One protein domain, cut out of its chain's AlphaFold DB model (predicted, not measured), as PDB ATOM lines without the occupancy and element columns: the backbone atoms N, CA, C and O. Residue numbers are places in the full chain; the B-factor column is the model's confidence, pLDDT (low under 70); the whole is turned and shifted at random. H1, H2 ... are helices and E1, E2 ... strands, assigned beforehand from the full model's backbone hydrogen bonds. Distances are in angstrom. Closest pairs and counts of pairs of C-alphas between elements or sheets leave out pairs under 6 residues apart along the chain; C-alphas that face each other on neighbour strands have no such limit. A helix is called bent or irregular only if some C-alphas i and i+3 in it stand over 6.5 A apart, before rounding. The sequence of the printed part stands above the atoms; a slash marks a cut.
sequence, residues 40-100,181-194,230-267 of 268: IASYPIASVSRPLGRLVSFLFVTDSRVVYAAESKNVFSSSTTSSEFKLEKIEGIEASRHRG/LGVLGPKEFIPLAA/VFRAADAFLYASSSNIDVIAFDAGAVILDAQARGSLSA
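This is residues 40 to 100, 181 to 194 and 230 to 267 of the 268 residues of an uncharacterized protein of Microbacterium sp. SA39 (UniProt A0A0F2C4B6). A long, twisted sheet of four antiparallel strands, E1 to E4, makes a wall with one face bare; over its other face the short helix H1 crosses the strands and the long helix H2 runs along E1 and E2. A small sheet, E5 E6 E7, packs on H2 chiefly through E5. The printed part has 113 residues with seven named strands and then two named helices, and its class is mixed, helices and strands. Both sheets are antiparallel, in the orders E1 E2 E3 E4 and E5 E6 E7. The whole is compact, with a radius of gyration of the C-alphas of 14.8 A, yet elongated, spanning 50 by 31 by 23 A.

E1, residues 40 to 50, E2, residues 53 to 62, E3, residues 65 to 74, and E4, residues 77 to 86, form a meander, each strand the antiparallel neighbour of the one before, and each successive pair is a hairpin. Pairs within hydrogen-bond range include N 43 and O 59 at 2.8 A between E1 and E2, N 58 and O 69 at 2.8 A between E2 and E3, and N 70 and O 81 at 2.9 A between E3 and E4. H1, residues 233 to 239, and H2, residues 242 to 266, are on the same face of this sheet, an arrangement of two layers. H1 has a height of 6.9 A over the sheet and runs across the strands, at 84 degrees to E3 on the local plane; its closest C-alphas to E3 are those of Ala 233 and Ser 72, 4.7 A apart. H2 has a height of 8.7 A and runs along the strands over E1 and E2, at 13 degrees to E1 on the local plane; the closest C-alphas of E1 and H2 are those of Tyr 43 and Ile 248, 6.6 A apart. H2 is also on the sheet of E5, residues 92 to 98, E6, residues 181 to 184, and E7, residues 189 to 191, again two layers. There it lies over E5 at a height of 6.9 A, and the closest C-alphas of the two are those of Ile 93 and Gly 253, 5.6 A apart. N 94 and O 182 are 2.9 A apart between E5 and E6; N 190 and O 183 are 3.4 A apart in the hairpin E6 and E7. In H1, 0 of 3 O i to N i+4 pairs and 3 of 4 O i to N i+3 pairs are within hydrogen-bond range; in H2, 19 of 21 O i to N i+4 pairs are.

E1 begins at C-alpha 40, (-5.437, 15.989, 75.568), and measures 30.7 A; E2, E3 and E4 measure 29.2, 29.5 and 30.5 A. E5 measures 19.5 A, while E6 and E7 are short. H1 is irregular, with C-alphas 234 and 237 7.2 A apart. H2, 36.4 A long, is only just irregular, with C-alphas 243 and 246 6.8 A apart, and ends at C-alpha 266, (2.579, 28.544, 82.932).

The two C-alphas farthest apart, those of Pro 51 and Ala 267, are 50.7 A apart. Residues 101 to 180 and 195 to 229 are not printed, with C-alpha gaps of 17.4 A and 18.7 A across the cuts. The links that are printed whole are tight. The mean pLDDT of the printed part is 74.2; residues 95 to 100, 181 to 194, 235 to 238, 240 to 243 and 263 to 267 are under 70.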
ATOM      1  N   ILE A  40      -6.447  15.845  76.620       86.75
ATOM      2  CA  ILE A  40      -5.437  15.989  75.568       86.75
ATOM      3  C   ILE A  40      -5.427  14.732  74.698       86.75
ATOM      4  O   ILE A  40      -5.417  14.817  73.474       86.75
ATOM      5  N   ALA A  41      -5.467  13.556  75.331       83.88
ATOM      6  CA  ALA A  41      -5.427  12.280  74.629       83.88
ATOM      7  C   ALA A  41      -6.264  11.206  75.333       83.88
ATOM      8  O   ALA A  41      -6.455  11.226  76.552       83.88
ATOM      9  N   SER A  42      -6.741  10.234  74.554       86.31
ATOM     10  CA  SER A  42      -7.459   9.063  75.056       86.31
ATOM     11  C   SER A  42      -6.955   7.791  74.386       86.31
ATOM     12  O   SER A  42      -6.938   7.705  73.160       86.31
ATOM     13  N   TYR A  43      -6.620   6.784  75.184       84.12
ATOM     14  CA  TYR A  43      -6.033   5.529  74.731       84.12
ATOM     15  C   TYR A  43      -6.904   4.340  75.138       84.12
ATOM     16  O   TYR A  43      -7.109   4.119  76.334       84.12
ATOM     17  N   PRO A  44      -7.415   3.537  74.189       83.31
ATOM     18  CA  PRO A  44      -8.125   2.308  74.517       83.31
ATOM     19  C   PRO A  44      -7.139   1.243  75.019       83.31
ATOM     20  O   PRO A  44      -6.249   0.821  74.284       83.31
ATOM     21  N   ILE A  45      -7.307   0.775  76.258       78.62
ATOM     22  CA  ILE A  45      -6.440  -0.255  76.858       78.62
ATOM     23  C   ILE A  45      -6.988  -1.657  76.576       78.62
ATOM     24  O   ILE A  45      -6.257  -2.543  76.125       78.62
ATOM     25  N   ALA A  46      -8.276  -1.872  76.847       79.75
ATOM     26  CA  ALA A  46      -8.942  -3.146  76.621       79.75
ATOM     27  C   ALA A  46     -10.346  -2.926  76.059       79.75
ATOM     28  O   ALA A  46     -11.090  -2.057  76.509       79.75
ATOM     29  N   SER A  47     -10.733  -3.757  75.096       82.44
ATOM     30  CA  SER A  47     -12.103  -3.837  74.599       82.44
ATOM     31  C   SER A  47     -12.420  -5.298  74.332       82.44
ATOM     32  O   SER A  47     -11.847  -5.925  73.442       82.44
ATOM     33  N   VAL A  48     -13.302  -5.866  75.147       81.44
ATOM     34  CA  VAL A  48     -13.722  -7.260  75.036       81.44
ATOM     35  C   VAL A  48     -15.237  -7.316  75.026       81.44
ATOM     36  O   VAL A  48     -15.903  -6.833  75.939       81.44
ATOM     37  N   SER A  49     -15.787  -7.957  74.002       83.19
ATOM     38  CA  SER A  49     -17.202  -8.307  73.931       83.19
ATOM     39  C   SER A  49     -17.348  -9.826  73.954       83.19
ATOM     40  O   SER A  49     -16.630 -10.547  73.259       83.19
ATOM     41  N   ARG A  50     -18.241 -10.321  74.808       83.56
ATOM     42  CA  ARG A  50     -18.592 -11.734  74.978       83.56
ATOM     43  C   ARG A  50     -20.115 -11.877  75.064       83.56
ATOM     44  O   ARG A  50     -20.804 -10.886  75.299       83.56
ATOM     45  N   PRO A  51     -20.656 -13.103  74.928       80.56
ATOM     46  CA  PRO A  51     -22.102 -13.321  74.908       80.56
ATOM     47  C   PRO A  51     -22.857 -12.778  76.131       80.56
ATOM     48  O   PRO A  51     -23.961 -12.269  75.980       80.56
ATOM     49  N   LEU A  52     -22.275 -12.858  77.333       83.06
ATOM     50  CA  LEU A  52     -22.918 -12.416  78.579       83.06
ATOM     51  C   LEU A  52     -22.427 -11.062  79.094       83.06
ATOM     52  O   LEU A  52     -22.866 -10.631  80.165       83.06
ATOM     53  N   GLY A  53     -21.532 -10.387  78.375       81.94
ATOM     54  CA  GLY A  53     -21.031  -9.108  78.845       81.94
ATOM     55  C   GLY A  53     -19.972  -8.458  77.975       81.94
ATOM     56  O   GLY A  53     -19.380  -9.048  77.071       81.94
ATOM     57  N   ARG A  54     -19.744  -7.188  78.271       85.19
ATOM     58  CA  ARG A  54     -18.802  -6.314  77.594       85.19
ATOM     59  C   ARG A  54     -17.935  -5.621  78.627       85.19
ATOM     60  O   ARG A  54     -18.429  -5.183  79.661       85.19
ATOM     61  N   LEU A  55     -16.654  -5.505  78.325       83.62
ATOM     62  CA  LEU A  55     -15.677  -4.809  79.137       83.62
ATOM     63  C   LEU A  55     -14.883  -3.852  78.250       83.62
ATOM     64  O   LEU A  55     -14.406  -4.244  77.185       83.62
ATOM     65  N   VAL A  56     -14.773  -2.602  78.679       86.38
ATOM     66  CA  VAL A  56     -13.995  -1.559  78.010       86.38
ATOM     67  C   VAL A  56     -13.167  -0.803  79.039       86.38
ATOM     68  O   VAL A  56     -13.646  -0.526  80.137       86.38
ATOM     69  N   SER A  57     -11.932  -0.461  78.696       83.94
ATOM     70  CA  SER A  57     -11.091   0.417  79.503       83.94
ATOM     71  C   SER A  57     -10.303   1.391  78.651       83.94
ATOM     72  O   SER A  57      -9.878   1.080  77.535       83.94
ATOM     73  N   PHE A  58     -10.106   2.574  79.214       85.94
ATOM     74  CA  PHE A  58      -9.445   3.700  78.587       85.94
ATOM     75  C   PHE A  58      -8.493   4.368  79.578       85.94
ATOM     76  O   PHE A  58      -8.763   4.433  80.781       85.94
ATOM     77  N   LEU A  59      -7.396   4.890  79.046       84.50
ATOM     78  CA  LEU A  59      -6.523   5.841  79.714       84.50
ATOM     79  C   LEU A  59      -6.758   7.211  79.094       84.50
ATOM     80  O   LEU A  59      -6.625   7.373  77.887       84.50
ATOM     81  N   PHE A  60      -7.090   8.192  79.912       86.88
ATOM     82  CA  PHE A  60      -7.248   9.573  79.499       86.88
ATOM     83  C   PHE A  60      -6.092  10.379  80.071       86.88
ATOM     84  O   PHE A  60      -5.805  10.285  81.263       86.88
ATOM     85  N   VAL A  61      -5.436  11.165  79.228       86.69
ATOM     86  CA  VAL A  61      -4.423  12.134  79.644       86.69
ATOM     87  C   VAL A  61      -5.049  13.515  79.523       86.69
ATOM     88  O   VAL A  61      -5.500  13.900  78.442       86.69
ATOM     89  N   THR A  62      -5.124  14.234  80.636       87.44
ATOM     90  CA  THR A  62      -5.584  15.624  80.692       87.44
ATOM     91  C   THR A  62      -4.404  16.558  80.933       87.44
ATOM     92  O   THR A  62      -3.272  16.117  81.131       87.44
ATOM     93  N   ASP A  63      -4.663  17.861  80.909       85.19
ATOM     94  CA  ASP A  63      -3.674  18.889  81.256       85.19
ATOM     95  C   ASP A  63      -3.159  18.816  82.705       85.19
ATOM     96  O   ASP A  63      -2.090  19.344  83.004       85.19
ATOM     97  N   SER A  64      -3.884  18.150  83.604       83.88
ATOM     98  CA  SER A  64      -3.638  18.194  85.052       83.88
ATOM     99  C   SER A  64      -3.545  16.816  85.709       83.88
ATOM    100  O   SER A  64      -2.980  16.680  86.803       83.88
ATOM    101  N   ARG A  65      -4.056  15.760  85.069       85.12
ATOM    102  CA  ARG A  65      -4.023  14.389  85.591       85.12
ATOM    103  C   ARG A  65      -4.143  13.340  84.490       85.12
ATOM    104  O   ARG A  65      -4.565  13.585  83.368       85.12
ATOM    105  N   VAL A  66      -3.799  12.117  84.852       84.50
ATOM    106  CA  VAL A  66      -4.070  10.920  84.067       84.50
ATOM    107  C   VAL A  66      -5.201  10.164  84.744       84.50
ATOM    108  O   VAL A  66      -5.145   9.886  85.943       84.50
ATOM    109  N   VAL A  67      -6.237   9.833  83.984       84.94
ATOM    110  CA  VAL A  67      -7.417   9.122  84.471       84.94
ATOM    111  C   VAL A  67      -7.513   7.778  83.770       84.94
ATOM    112  O   VAL A  67      -7.724   7.698  82.563       84.94
ATOM    113  N   TYR A  68      -7.400   6.702  84.534       84.19
ATOM    114  CA  TYR A  68      -7.780   5.375  84.077       84.19
ATOM    115  C   TYR A  68      -9.255   5.147  84.389       84.19
ATOM    116  O   TYR A  68      -9.681   5.324  85.529       84.19
ATOM    117  N   ALA A  69     -10.034   4.723  83.401       83.56
ATOM    118  CA  ALA A  69     -11.428   4.357  83.598       83.56
ATOM    119  C   ALA A  69     -11.737   3.037  82.899       83.56
ATOM    120  O   ALA A  69     -11.367   2.823  81.744       83.56
ATOM    121  N   ALA A  70     -12.464   2.163  83.585       84.56
ATOM    122  CA  ALA A  70     -12.988   0.944  83.000       84.56
ATOM    123  C   ALA A  70     -14.465   0.756  83.343       84.56
ATOM    124  O   ALA A  70     -14.913   1.034  84.457       84.56
ATOM    125  N   GLU A  71     -15.212   0.237  82.376       83.56
ATOM    126  CA  GLU A  71     -16.598  -0.182  82.522       83.56
ATOM    127  C   GLU A  71     -16.720  -1.651  82.136       83.56
ATOM    128  O   GLU A  71     -16.187  -2.117  81.128       83.56
ATOM    129  N   SER A  72     -17.468  -2.384  82.947       85.38
ATOM    130  CA  SER A  72     -17.944  -3.719  82.627       85.38
ATOM    131  C   SER A  72     -19.459  -3.736  82.728       85.38
ATOM    132  O   SER A  72     -20.030  -3.238  83.699       85.38
ATOM    133  N   LYS A  73     -20.110  -4.333  81.740       84.50
ATOM    134  CA  LYS A  73     -21.550  -4.544  81.719       84.50
ATOM    135  C   LYS A  73     -21.818  -5.995  81.380       84.50
ATOM    136  O   LYS A  73     -21.514  -6.437  80.278       84.50
ATOM    137  N   ASN A  74     -22.434  -6.702  82.308       84.56
ATOM    138  CA  ASN A  74     -22.904  -8.064  82.122       84.56
ATOM    139  C   ASN A  74     -24.436  -8.073  82.141       84.56
ATOM    140  O   ASN A  74     -25.065  -7.097  82.551       84.56
ATOM    141  N   VAL A  75     -25.043  -9.202  81.775       78.12
ATOM    142  CA  VAL A  75     -26.511  -9.381  81.812       78.12
ATOM    143  C   VAL A  75     -27.112  -9.071  83.193       78.12
ATOM    144  O   VAL A  75     -28.236  -8.592  83.283       78.12
ATOM    145  N   PHE A  76     -26.354  -9.300  84.271       77.12
ATOM    146  CA  PHE A  76     -26.846  -9.185  85.649       77.12
ATOM    147  C   PHE A  76     -26.395  -7.923  86.393       77.12
ATOM    148  O   PHE A  76     -26.918  -7.628  87.464       77.12
ATOM    149  N   SER A  77     -25.377  -7.213  85.902       80.69
ATOM    150  CA  SER A  77     -24.747  -6.127  86.657       80.69
ATOM    151  C   SER A  77     -23.873  -5.256  85.761       80.69
ATOM    152  O   SER A  77     -23.258  -5.750  84.816       80.69
ATOM    153  N   SER A  78     -23.778  -3.972  86.094       83.75
ATOM    154  CA  SER A  78     -22.759  -3.058  85.586       83.75
ATOM    155  C   SER A  78     -21.808  -2.674  86.713       83.75
ATOM    156  O   SER A  78     -22.237  -2.409  87.835       83.75
ATOM    157  N   SER A  79     -20.523  -2.604  86.410       81.12
ATOM    158  CA  SER A  79     -19.486  -2.139  87.323       81.12
ATOM    159  C   SER A  79     -18.601  -1.145  86.587       81.12
ATOM    160  O   SER A  79     -18.277  -1.348  85.418       81.12
ATOM    161  N   THR A  80     -18.217  -0.083  87.282       82.44
ATOM    162  CA  THR A  80     -17.296   0.951  86.812       82.44
ATOM    163  C   THR A  80     -16.161   1.081  87.815       82.44
ATOM    164  O   THR A  80     -16.385   0.971  89.020       82.44
ATOM    165  N   THR A  81     -14.946   1.314  87.337       81.12
ATOM    166  CA  THR A  81     -13.802   1.661  88.183       81.12
ATOM    167  C   THR A  81     -13.057   2.816  87.540       81.12
ATOM    168  O   THR A  81     -12.899   2.846  86.320       81.12
ATOM    169  N   SER A  82     -12.607   3.759  88.355       81.25
ATOM    170  CA  SER A  82     -11.784   4.875  87.909       81.25
ATOM    171  C   SER A  82     -10.641   5.100  88.885       81.25
ATOM    172  O   SER A  82     -10.797   4.939  90.097       81.25
ATOM    173  N   SER A  83      -9.482   5.456  88.357       79.75
ATOM    174  CA  SER A  83      -8.295   5.797  89.131       79.75
ATOM    175  C   SER A  83      -7.676   7.041  88.526       79.75
ATOM    176  O   SER A  83      -7.547   7.142  87.309       79.75
ATOM    177  N   GLU A  84      -7.330   7.998  89.374       81.69
ATOM    178  CA  GLU A  84      -6.869   9.314  88.951       81.69
ATOM    179  C   GLU A  84      -5.488   9.591  89.540       81.69
ATOM    180  O   GLU A  84      -5.255   9.387  90.734       81.69
ATOM    181  N   PHE A  85      -4.582  10.089  88.704       82.06
ATOM    182  CA  PHE A  85      -3.194  10.361  89.056       82.06
ATOM    183  C   PHE A  85      -2.846  11.783  88.651       82.06
ATOM    184  O   PHE A  85      -2.909  12.127  87.477       82.06
ATOM    185  N   LYS A  86      -2.473  12.629  89.612       83.62
ATOM    186  CA  LYS A  86      -2.049  14.004  89.315       83.62
ATOM    187  C   LYS A  86      -0.777  14.004  88.476       83.62
ATOM    188  O   LYS A  86       0.162  13.305  88.848       83.62
ATOM    189  N   LEU A  87      -0.725  14.841  87.436       80.88
ATOM    190  CA  LEU A  87       0.415  14.916  86.516       80.88
ATOM    191  C   LEU A  87       1.734  15.183  87.249       80.88
ATOM    192  O   LEU A  87       2.747  14.579  86.933       80.88
ATOM    193  N   GLU A  88       1.693  16.027  88.281       78.62
ATOM    194  CA  GLU A  88       2.831  16.415  89.131       78.62
ATOM    195  C   GLU A  88       3.552  15.225  89.786       78.62
ATOM    196  O   GLU A  88       4.713  15.323  90.172       78.62
ATOM    197  N   LYS A  89       2.834  14.116  89.987       77.81
ATOM    198  CA  LYS A  89       3.321  12.928  90.693       77.81
ATOM    199  C   LYS A  89       3.733  11.806  89.744       77.81
ATOM    200  O   LYS A  89       4.045  10.723  90.225       77.81
ATOM    201  N   ILE A  90       3.674  12.037  88.435       76.38
ATOM    202  CA  ILE A  90       3.995  11.040  87.420       76.38
ATOM    203  C   ILE A  90       5.418  11.295  86.938       76.38
ATOM    204  O   ILE A  90       5.703  12.335  86.357       76.38
ATOM    205  N   GLU A  91       6.310  10.343  87.164       75.00
ATOM    206  CA  GLU A  91       7.678  10.374  86.635       75.00
ATOM    207  C   GLU A  91       7.779   9.658  85.283       75.00
ATOM    208  O   GLU A  91       8.683   9.933  84.497       75.00
ATOM    209  N   GLY A  92       6.835   8.761  84.983       70.06
ATOM    210  CA  GLY A  92       6.768   8.073  83.698       70.06
ATOM    211  C   GLY A  92       5.645   7.043  83.612       70.06
ATOM    212  O   GLY A  92       4.876   6.837  84.553       70.06
ATOM    213  N   ILE A  93       5.564   6.373  82.463       74.31
ATOM    214  CA  ILE A  93       4.703   5.206  82.254       74.31
ATOM    215  C   ILE A  93       5.598   3.999  82.001       74.31
ATOM    216  O   ILE A  93       6.500   4.053  81.167       74.31
ATOM    217  N   GLU A  94       5.318   2.897  82.688       71.81
ATOM    218  CA  GLU A  94       5.976   1.620  82.445       71.81
ATOM    219  C   GLU A  94       5.017   0.646  81.764       71.81
ATOM    220  O   GLU A  94       3.902   0.401  82.234       71.81
ATOM    221  N   ALA A  95       5.481   0.053  80.667       68.12
ATOM    222  CA  ALA A  95       4.876  -1.117  80.055       68.12
ATOM    223  C   ALA A  95       5.735  -2.339  80.380       68.12
ATOM    224  O   ALA A  95       6.895  -2.412  79.979       68.12
ATOM    225  N   SER A  96       5.162  -3.329  81.061       64.06
ATOM    226  CA  SER A  96       5.826  -4.610  81.299       64.06
ATOM    227  C   SER A  96       5.035  -5.736  80.653       64.06
ATOM    228  O   SER A  96       3.819  -5.835  80.790       64.06
ATOM    229  N   ARG A  97       5.714  -6.620  79.922       62.09
ATOM    230  CA  ARG A  97       5.098  -7.807  79.320       62.09
ATOM    231  C   ARG A  97       5.609  -9.039  80.039       62.09
ATOM    232  O   ARG A  97       6.791  -9.351  79.950       62.09
ATOM    233  N   HIS A  98       4.712  -9.788  80.669       57.94
ATOM    234  CA  HIS A  98       5.028 -11.136  81.120       57.94
ATOM    235  C   HIS A  98       4.454 -12.157  80.142       57.94
ATOM    236  O   HIS A  98       3.246 -12.236  79.896       57.94
ATOM    237  N   ARG A  99       5.354 -12.961  79.575       55.34
ATOM    238  CA  ARG A  99       5.019 -14.166  78.821       55.34
ATOM    239  C   ARG A  99       5.554 -15.359  79.593       55.34
ATOM    240  O   ARG A  99       6.762 -15.479  79.756       55.34
ATOM    241  N   GLY A 100       4.663 -16.239  80.028       53.84
ATOM    242  CA  GLY A 100       5.053 -17.492  80.657       53.84
ATOM    243  C   GLY A 100       4.226 -17.837  81.882       53.84
ATOM    244  O   GLY A 100       3.176 -17.255  82.154       53.84
ATOM    245  N   LEU A 181       0.509  -2.167  82.475       51.38
ATOM    246  CA  LEU A 181       0.688  -0.729  82.314       51.38
ATOM    247  C   LEU A 181       0.641  -0.108  83.713       51.38
ATOM    248  O   LEU A 181      -0.377  -0.221  84.397       51.38
ATOM    249  N   GLY A 182       1.750   0.473  84.157       60.69
ATOM    250  CA  GLY A 182       1.883   1.137  85.452       60.69
ATOM    251  C   GLY A 182       2.242   2.606  85.271       60.69
ATOM    252  O   GLY A 182       2.932   2.969  84.320       60.69
ATOM    253  N   VAL A 183       1.770   3.454  86.182       58.75
ATOM    254  CA  VAL A 183       2.216   4.849  86.276       58.75
ATOM    255  C   VAL A 183       3.317   4.892  87.335       58.75
ATOM    256  O   VAL A 183       3.085   4.515  88.485       58.75
ATOM    257  N   LEU A 184       4.523   5.298  86.938       62.44
ATOM    258  CA  LEU A 184       5.658   5.491  87.838       62.44
ATOM    259  C   LEU A 184       5.473   6.812  88.582       62.44
ATOM    260  O   LEU A 184       5.309   7.855  87.950       62.44
ATOM    261  N   GLY A 185       5.503   6.769  89.912       55.94
ATOM    262  CA  GLY A 185       5.573   7.961  90.754       55.94
ATOM    263  C   GLY A 185       6.833   7.985  91.627       55.94
ATOM    264  O   GLY A 185       7.498   6.959  91.764       55.94
ATOM    265  N   PRO A 186       7.118   9.115  92.304       43.38
ATOM    266  CA  PRO A 186       8.400   9.402  92.967       43.38
ATOM    267  C   PRO A 186       8.796   8.488  94.129       43.38
ATOM    268  O   PRO A 186       9.898   8.613  94.663       43.38
ATOM    269  N   LYS A 187       7.901   7.609  94.592       39.25
ATOM    270  CA  LYS A 187       8.187   6.695  95.710       39.25
ATOM    271  C   LYS A 187       7.629   5.288  95.549       39.25
ATOM    272  O   LYS A 187       8.154   4.391  96.197       39.25
ATOM    273  N   GLU A 188       6.623   5.072  94.706       46.41
ATOM    274  CA  GLU A 188       6.015   3.754  94.517       46.41
ATOM    275  C   GLU A 188       5.521   3.595  93.076       46.41
ATOM    276  O   GLU A 188       4.879   4.485  92.513       46.41
ATOM    277  N   PHE A 189       5.816   2.432  92.493       51.12
ATOM    278  CA  PHE A 189       5.116   1.923  91.322       51.12
ATOM    279  C   PHE A 189       3.669   1.670  91.742       51.12
ATOM    280  O   PHE A 189       3.438   0.868  92.644       51.12
ATOM    281  N   ILE A 190       2.700   2.360  91.136       53.28
ATOM    282  CA  ILE A 190       1.286   2.087  91.403       53.28
ATOM    283  C   ILE A 190       0.802   1.128  90.316       53.28
ATOM    284  O   ILE A 190       0.491   1.570  89.201       53.28
ATOM    285  N   PRO A 191       0.748  -0.190  90.592       50.47
ATOM    286  CA  PRO A 191       0.162  -1.120  89.652       50.47
ATOM    287  C   PRO A 191      -1.320  -0.774  89.495       50.47
ATOM    288  O   PRO A 191      -2.102  -0.853  90.441       50.47
ATOM    289  N   LEU A 192      -1.736  -0.446  88.272       51.06
ATOM    290  CA  LEU A 192      -3.152  -0.281  87.911       51.06
ATOM    291  C   LEU A 192      -3.948  -1.603  88.000       51.06
ATOM    292  O   LEU A 192      -5.161  -1.612  87.785       51.06
ATOM    293  N   ALA A 193      -3.290  -2.716  88.341       41.81
ATOM    294  CA  ALA A 193      -3.915  -3.994  88.640       41.81
ATOM    295  C   ALA A 193      -3.217  -4.711  89.798       41.81
ATOM    296  O   ALA A 193      -2.026  -4.991  89.736       41.81
ATOM    297  N   ALA A 194      -4.034  -5.011  90.811       42.97
ATOM    298  CA  ALA A 194      -3.767  -5.752  92.039       42.97
ATOM    299  C   ALA A 194      -2.398  -6.440  92.130       42.97
ATOM    300  O   ALA A 194      -2.175  -7.502  91.539       42.97
ATOM    301  N   VAL A 230     -18.748 -12.786  82.084       76.44
ATOM    302  CA  VAL A 230     -18.990 -12.197  83.405       76.44
ATOM    303  C   VAL A 230     -17.702 -11.538  83.898       76.44
ATOM    304  O   VAL A 230     -16.839 -12.184  84.494       76.44
ATOM    305  N   PHE A 231     -17.562 -10.246  83.612       76.94
ATOM    306  CA  PHE A 231     -16.397  -9.442  83.979       76.94
ATOM    307  C   PHE A 231     -16.702  -8.460  85.111       76.94
ATOM    308  O   PHE A 231     -17.848  -8.055  85.304       76.94
ATOM    309  N   ARG A 232     -15.667  -8.042  85.841       73.56
ATOM    310  CA  ARG A 232     -15.695  -6.829  86.666       73.56
ATOM    311  C   ARG A 232     -14.824  -5.763  86.013       73.56
ATOM    312  O   ARG A 232     -13.846  -6.102  85.355       73.56
ATOM    313  N   ALA A 233     -15.116  -4.485  86.236       72.00
ATOM    314  CA  ALA A 233     -14.328  -3.401  85.648       72.00
ATOM    315  C   ALA A 233     -12.867  -3.413  86.125       72.00
ATOM    316  O   ALA A 233     -11.961  -3.126  85.351       72.00
ATOM    317  N   ALA A 234     -12.630  -3.852  87.366       70.50
ATOM    318  CA  ALA A 234     -11.290  -4.070  87.912       70.50
ATOM    319  C   ALA A 234     -10.477  -5.131  87.143       70.50
ATOM    320  O   ALA A 234      -9.252  -5.102  87.164       70.50
ATOM    321  N   ASP A 235     -11.138  -6.053  86.432       69.50
ATOM    322  CA  ASP A 235     -10.464  -7.090  85.646       69.50
ATOM    323  C   ASP A 235     -10.022  -6.592  84.261       69.50
ATOM    324  O   ASP A 235      -9.376  -7.345  83.533       69.50
ATOM    325  N   ALA A 236     -10.358  -5.359  83.864       69.88
ATOM    326  CA  ALA A 236     -10.161  -4.888  82.492       69.88
ATOM    327  C   ALA A 236      -8.707  -4.952  82.021       69.88
ATOM    328  O   ALA A 236      -8.424  -5.297  80.877       69.88
ATOM    329  N   PHE A 237      -7.787  -4.714  82.946       68.38
ATOM    330  CA  PHE A 237      -6.358  -4.822  82.723       68.38
ATOM    331  C   PHE A 237      -5.898  -6.221  82.292       68.38
ATOM    332  O   PHE A 237      -5.013  -6.350  81.453       68.38
ATOM    333  N   LEU A 238      -6.527  -7.287  82.805       66.50
ATOM    334  CA  LEU A 238      -6.190  -8.667  82.424       66.50
ATOM    335  C   LEU A 238      -6.464  -8.949  80.940       66.50
ATOM    336  O   LEU A 238      -5.995  -9.952  80.407       66.50
ATOM    337  N   TYR A 239      -7.246  -8.083  80.297       70.25
ATOM    338  CA  TYR A 239      -7.615  -8.159  78.893       70.25
ATOM    339  C   TYR A 239      -6.940  -7.079  78.043       70.25
ATOM    340  O   TYR A 239      -7.291  -6.927  76.871       70.25
ATOM    341  N   ALA A 240      -5.986  -6.335  78.609       68.69
ATOM    342  CA  ALA A 240      -5.225  -5.344  77.871       68.69
ATOM    343  C   ALA A 240      -4.426  -6.021  76.747       68.69
ATOM    344  O   ALA A 240      -3.788  -7.063  76.940       68.69
ATOM    345  N   SER A 241      -4.477  -5.440  75.548       66.25
ATOM    346  CA  SER A 241      -3.783  -6.016  74.397       66.25
ATOM    347  C   SER A 241      -2.276  -5.842  74.551       66.25
ATOM    348  O   SER A 241      -1.755  -4.736  74.415       66.25
ATOM    349  N   SER A 242      -1.554  -6.941  74.787       64.44
ATOM    350  CA  SER A 242      -0.094  -6.899  74.957       64.44
ATOM    351  C   SER A 242       0.646  -6.242  73.784       64.44
ATOM    352  O   SER A 242       1.690  -5.639  74.007       64.44
ATOM    353  N   SER A 243       0.112  -6.299  72.557       65.62
ATOM    354  CA  SER A 243       0.726  -5.654  71.388       65.62
ATOM    355  C   SER A 243       0.638  -4.131  71.434       65.62
ATOM    356  O   SER A 243       1.558  -3.464  70.979       65.62
ATOM    357  N   ASN A 244      -0.436  -3.584  72.011       70.75
ATOM    358  CA  ASN A 244      -0.717  -2.148  71.970       70.75
ATOM    359  C   ASN A 244      -0.219  -1.423  73.222       70.75
ATOM    360  O   ASN A 244      -0.045  -0.213  73.183       70.75
ATOM    361  N   ILE A 245       0.048  -2.150  74.312       73.12
ATOM    362  CA  ILE A 245       0.510  -1.568  75.581       73.12
ATOM    363  C   ILE A 245       1.812  -0.776  75.415       73.12
ATOM    364  O   ILE A 245       1.916   0.301  75.986       73.12
ATOM    365  N   ASP A 246       2.767  -1.248  74.609       74.62
ATOM    366  CA  ASP A 246       4.037  -0.528  74.414       74.62
ATOM    367  C   ASP A 246       3.832   0.777  73.636       74.62
ATOM    368  O   ASP A 246       4.426   1.797  73.967       74.62
ATOM    369  N   VAL A 247       2.962   0.750  72.618       79.38
ATOM    370  CA  VAL A 247       2.624   1.932  71.812       79.38
ATOM    371  C   VAL A 247       1.893   2.954  72.675       79.38
ATOM    372  O   VAL A 247       2.242   4.129  72.663       79.38
ATOM    373  N   ILE A 248       0.925   2.494  73.473       79.88
ATOM    374  CA  ILE A 248       0.187   3.338  74.414       79.88
ATOM    375  C   ILE A 248       1.136   3.921  75.460       79.88
ATOM    376  O   ILE A 248       1.046   5.105  75.743       79.88
ATOM    377  N   ALA A 249       2.054   3.130  76.022       80.94
ATOM    378  CA  ALA A 249       3.001   3.618  77.021       80.94
ATOM    379  C   ALA A 249       3.961   4.665  76.452       80.94
ATOM    380  O   ALA A 249       4.214   5.673  77.107       80.94
ATOM    381  N   PHE A 250       4.462   4.448  75.234       83.81
ATOM    382  CA  PHE A 250       5.337   5.400  74.559       83.81
ATOM    383  C   PHE A 250       4.612   6.716  74.255       83.81
ATOM    384  O   PHE A 250       5.102   7.783  74.622       83.81
ATOM    385  N   ASP A 251       3.432   6.644  73.635       84.62
ATOM    386  CA  ASP A 251       2.692   7.835  73.214       84.62
ATOM    387  C   ASP A 251       2.092   8.589  74.408       84.62
ATOM    388  O   ASP A 251       2.315   9.787  74.569       84.62
ATOM    389  N   ALA A 252       1.431   7.884  75.332       83.19
ATOM    390  CA  ALA A 252       0.912   8.506  76.546       83.19
ATOM    391  C   ALA A 252       2.044   9.083  77.411       83.19
ATOM    392  O   ALA A 252       1.864  10.137  78.016       83.19
ATOM    393  N   GLY A 253       3.220   8.445  77.441       82.94
ATOM    394  CA  GLY A 253       4.403   8.981  78.110       82.94
ATOM    395  C   GLY A 253       4.869  10.301  77.491       82.94
ATOM    396  O   GLY A 253       5.120  11.261  78.219       82.94
ATOM    397  N   ALA A 254       4.917  10.384  76.159       85.56
ATOM    398  CA  ALA A 254       5.262  11.613  75.447       85.56
ATOM    399  C   ALA A 254       4.249  12.740  75.709       85.56
ATOM    400  O   ALA A 254       4.651  13.867  76.001       85.56
ATOM    401  N   VAL A 255       2.947  12.435  75.679       85.62
ATOM    402  CA  VAL A 255       1.883  13.416  75.949       85.62
ATOM    403  C   VAL A 255       1.929  13.915  77.394       85.62
ATOM    404  O   VAL A 255       1.764  15.109  77.630       85.62
ATOM    405  N   ILE A 256       2.189  13.037  78.368       84.19
ATOM    406  CA  ILE A 256       2.342  13.444  79.774       84.19
ATOM    407  C   ILE A 256       3.534  14.387  79.939       84.19
ATOM    408  O   ILE A 256       3.393  15.412  80.600       84.19
ATOM    409  N   LEU A 257       4.683  14.071  79.335       85.25
ATOM    410  CA  LEU A 257       5.874  14.919  79.416       85.25
ATOM    411  C   LEU A 257       5.645  16.292  78.769       85.25
ATOM    412  O   LEU A 257       6.045  17.307  79.340       85.25
ATOM    413  N   ASP A 258       4.965  16.350  77.620       84.94
ATOM    414  CA  ASP A 258       4.589  17.619  76.983       84.94
ATOM    415  C   ASP A 258       3.617  18.425  77.862       84.94
ATOM    416  O   ASP A 258       3.818  19.617  78.099       84.94
ATOM    417  N   ALA A 259       2.599  17.775  78.427       82.56
ATOM    418  CA  ALA A 259       1.650  18.421  79.331       82.56
ATOM    419  C   ALA A 259       2.328  18.943  80.614       82.56
ATOM    420  O   ALA A 259       2.042  20.062  81.047       82.56
ATOM    421  N   GLN A 260       3.289  18.206  81.180       83.12
ATOM    422  CA  GLN A 260       4.112  18.670  82.304       83.12
ATOM    423  C   GLN A 260       4.985  19.872  81.921       83.12
ATOM    424  O   GLN A 260       5.058  20.845  82.677       83.12
ATOM    425  N   ALA A 261       5.613  19.844  80.741       81.25
ATOM    426  CA  ALA A 261       6.404  20.959  80.233       81.25
ATOM    427  C   ALA A 261       5.543  22.224  80.070       81.25
ATOM    428  O   ALA A 261       5.918  23.286  80.566       81.25
ATOM    429  N   ARG A 262       4.347  22.118  79.483       76.94
ATOM    430  CA  ARG A 262       3.408  23.249  79.343       76.94
ATOM    431  C   ARG A 262       2.900  23.763  80.690       76.94
ATOM    432  O   ARG A 262       2.828  24.974  80.887       76.94
ATOM    433  N   GLY A 263       2.596  22.865  81.628       64.88
ATOM    434  CA  GLY A 263       2.177  23.228  82.984       64.88
ATOM    435  C   GLY A 263       3.267  23.985  83.748       64.88
ATOM    436  O   GLY A 263       2.989  25.032  84.330       64.88
ATOM    437  N   SER A 264       4.519  23.521  83.671       57.56
ATOM    438  CA  SER A 264       5.667  24.199  84.294       57.56
ATOM    439  C   SER A 264       5.970  25.575  83.693       57.56
ATOM    440  O   SER A 264       6.330  26.488  84.431       57.56
ATOM    441  N   LEU A 265       5.753  25.762  82.385       51.12
ATOM    442  CA  LEU A 265       5.932  27.051  81.706       51.12
ATOM    443  C   LEU A 265       4.848  28.082  82.059       51.12
ATOM    444  O   LEU A 265       5.089  29.274  81.924       51.12
ATOM    445  N   SER A 266       3.667  27.645  82.508       46.28
ATOM    446  CA  SER A 266       2.579  28.544  82.932       46.28
ATOM    447  C   SER A 266       2.695  29.036  84.383       46.28
ATOM    448  O   SER A 266       1.982  29.958  84.776       46.28
ATOM    449  N   ALA A 267       3.570  28.412  85.179       46.47
ATOM    450  CA  ALA A 267       3.748  28.683  86.608       46.47
ATOM    451  C   ALA A 267       5.018  29.496  86.941       46.47
ATOM    452  O   ALA A 267       5.278  29.741  88.122       46.47
TER     453      ALA A 267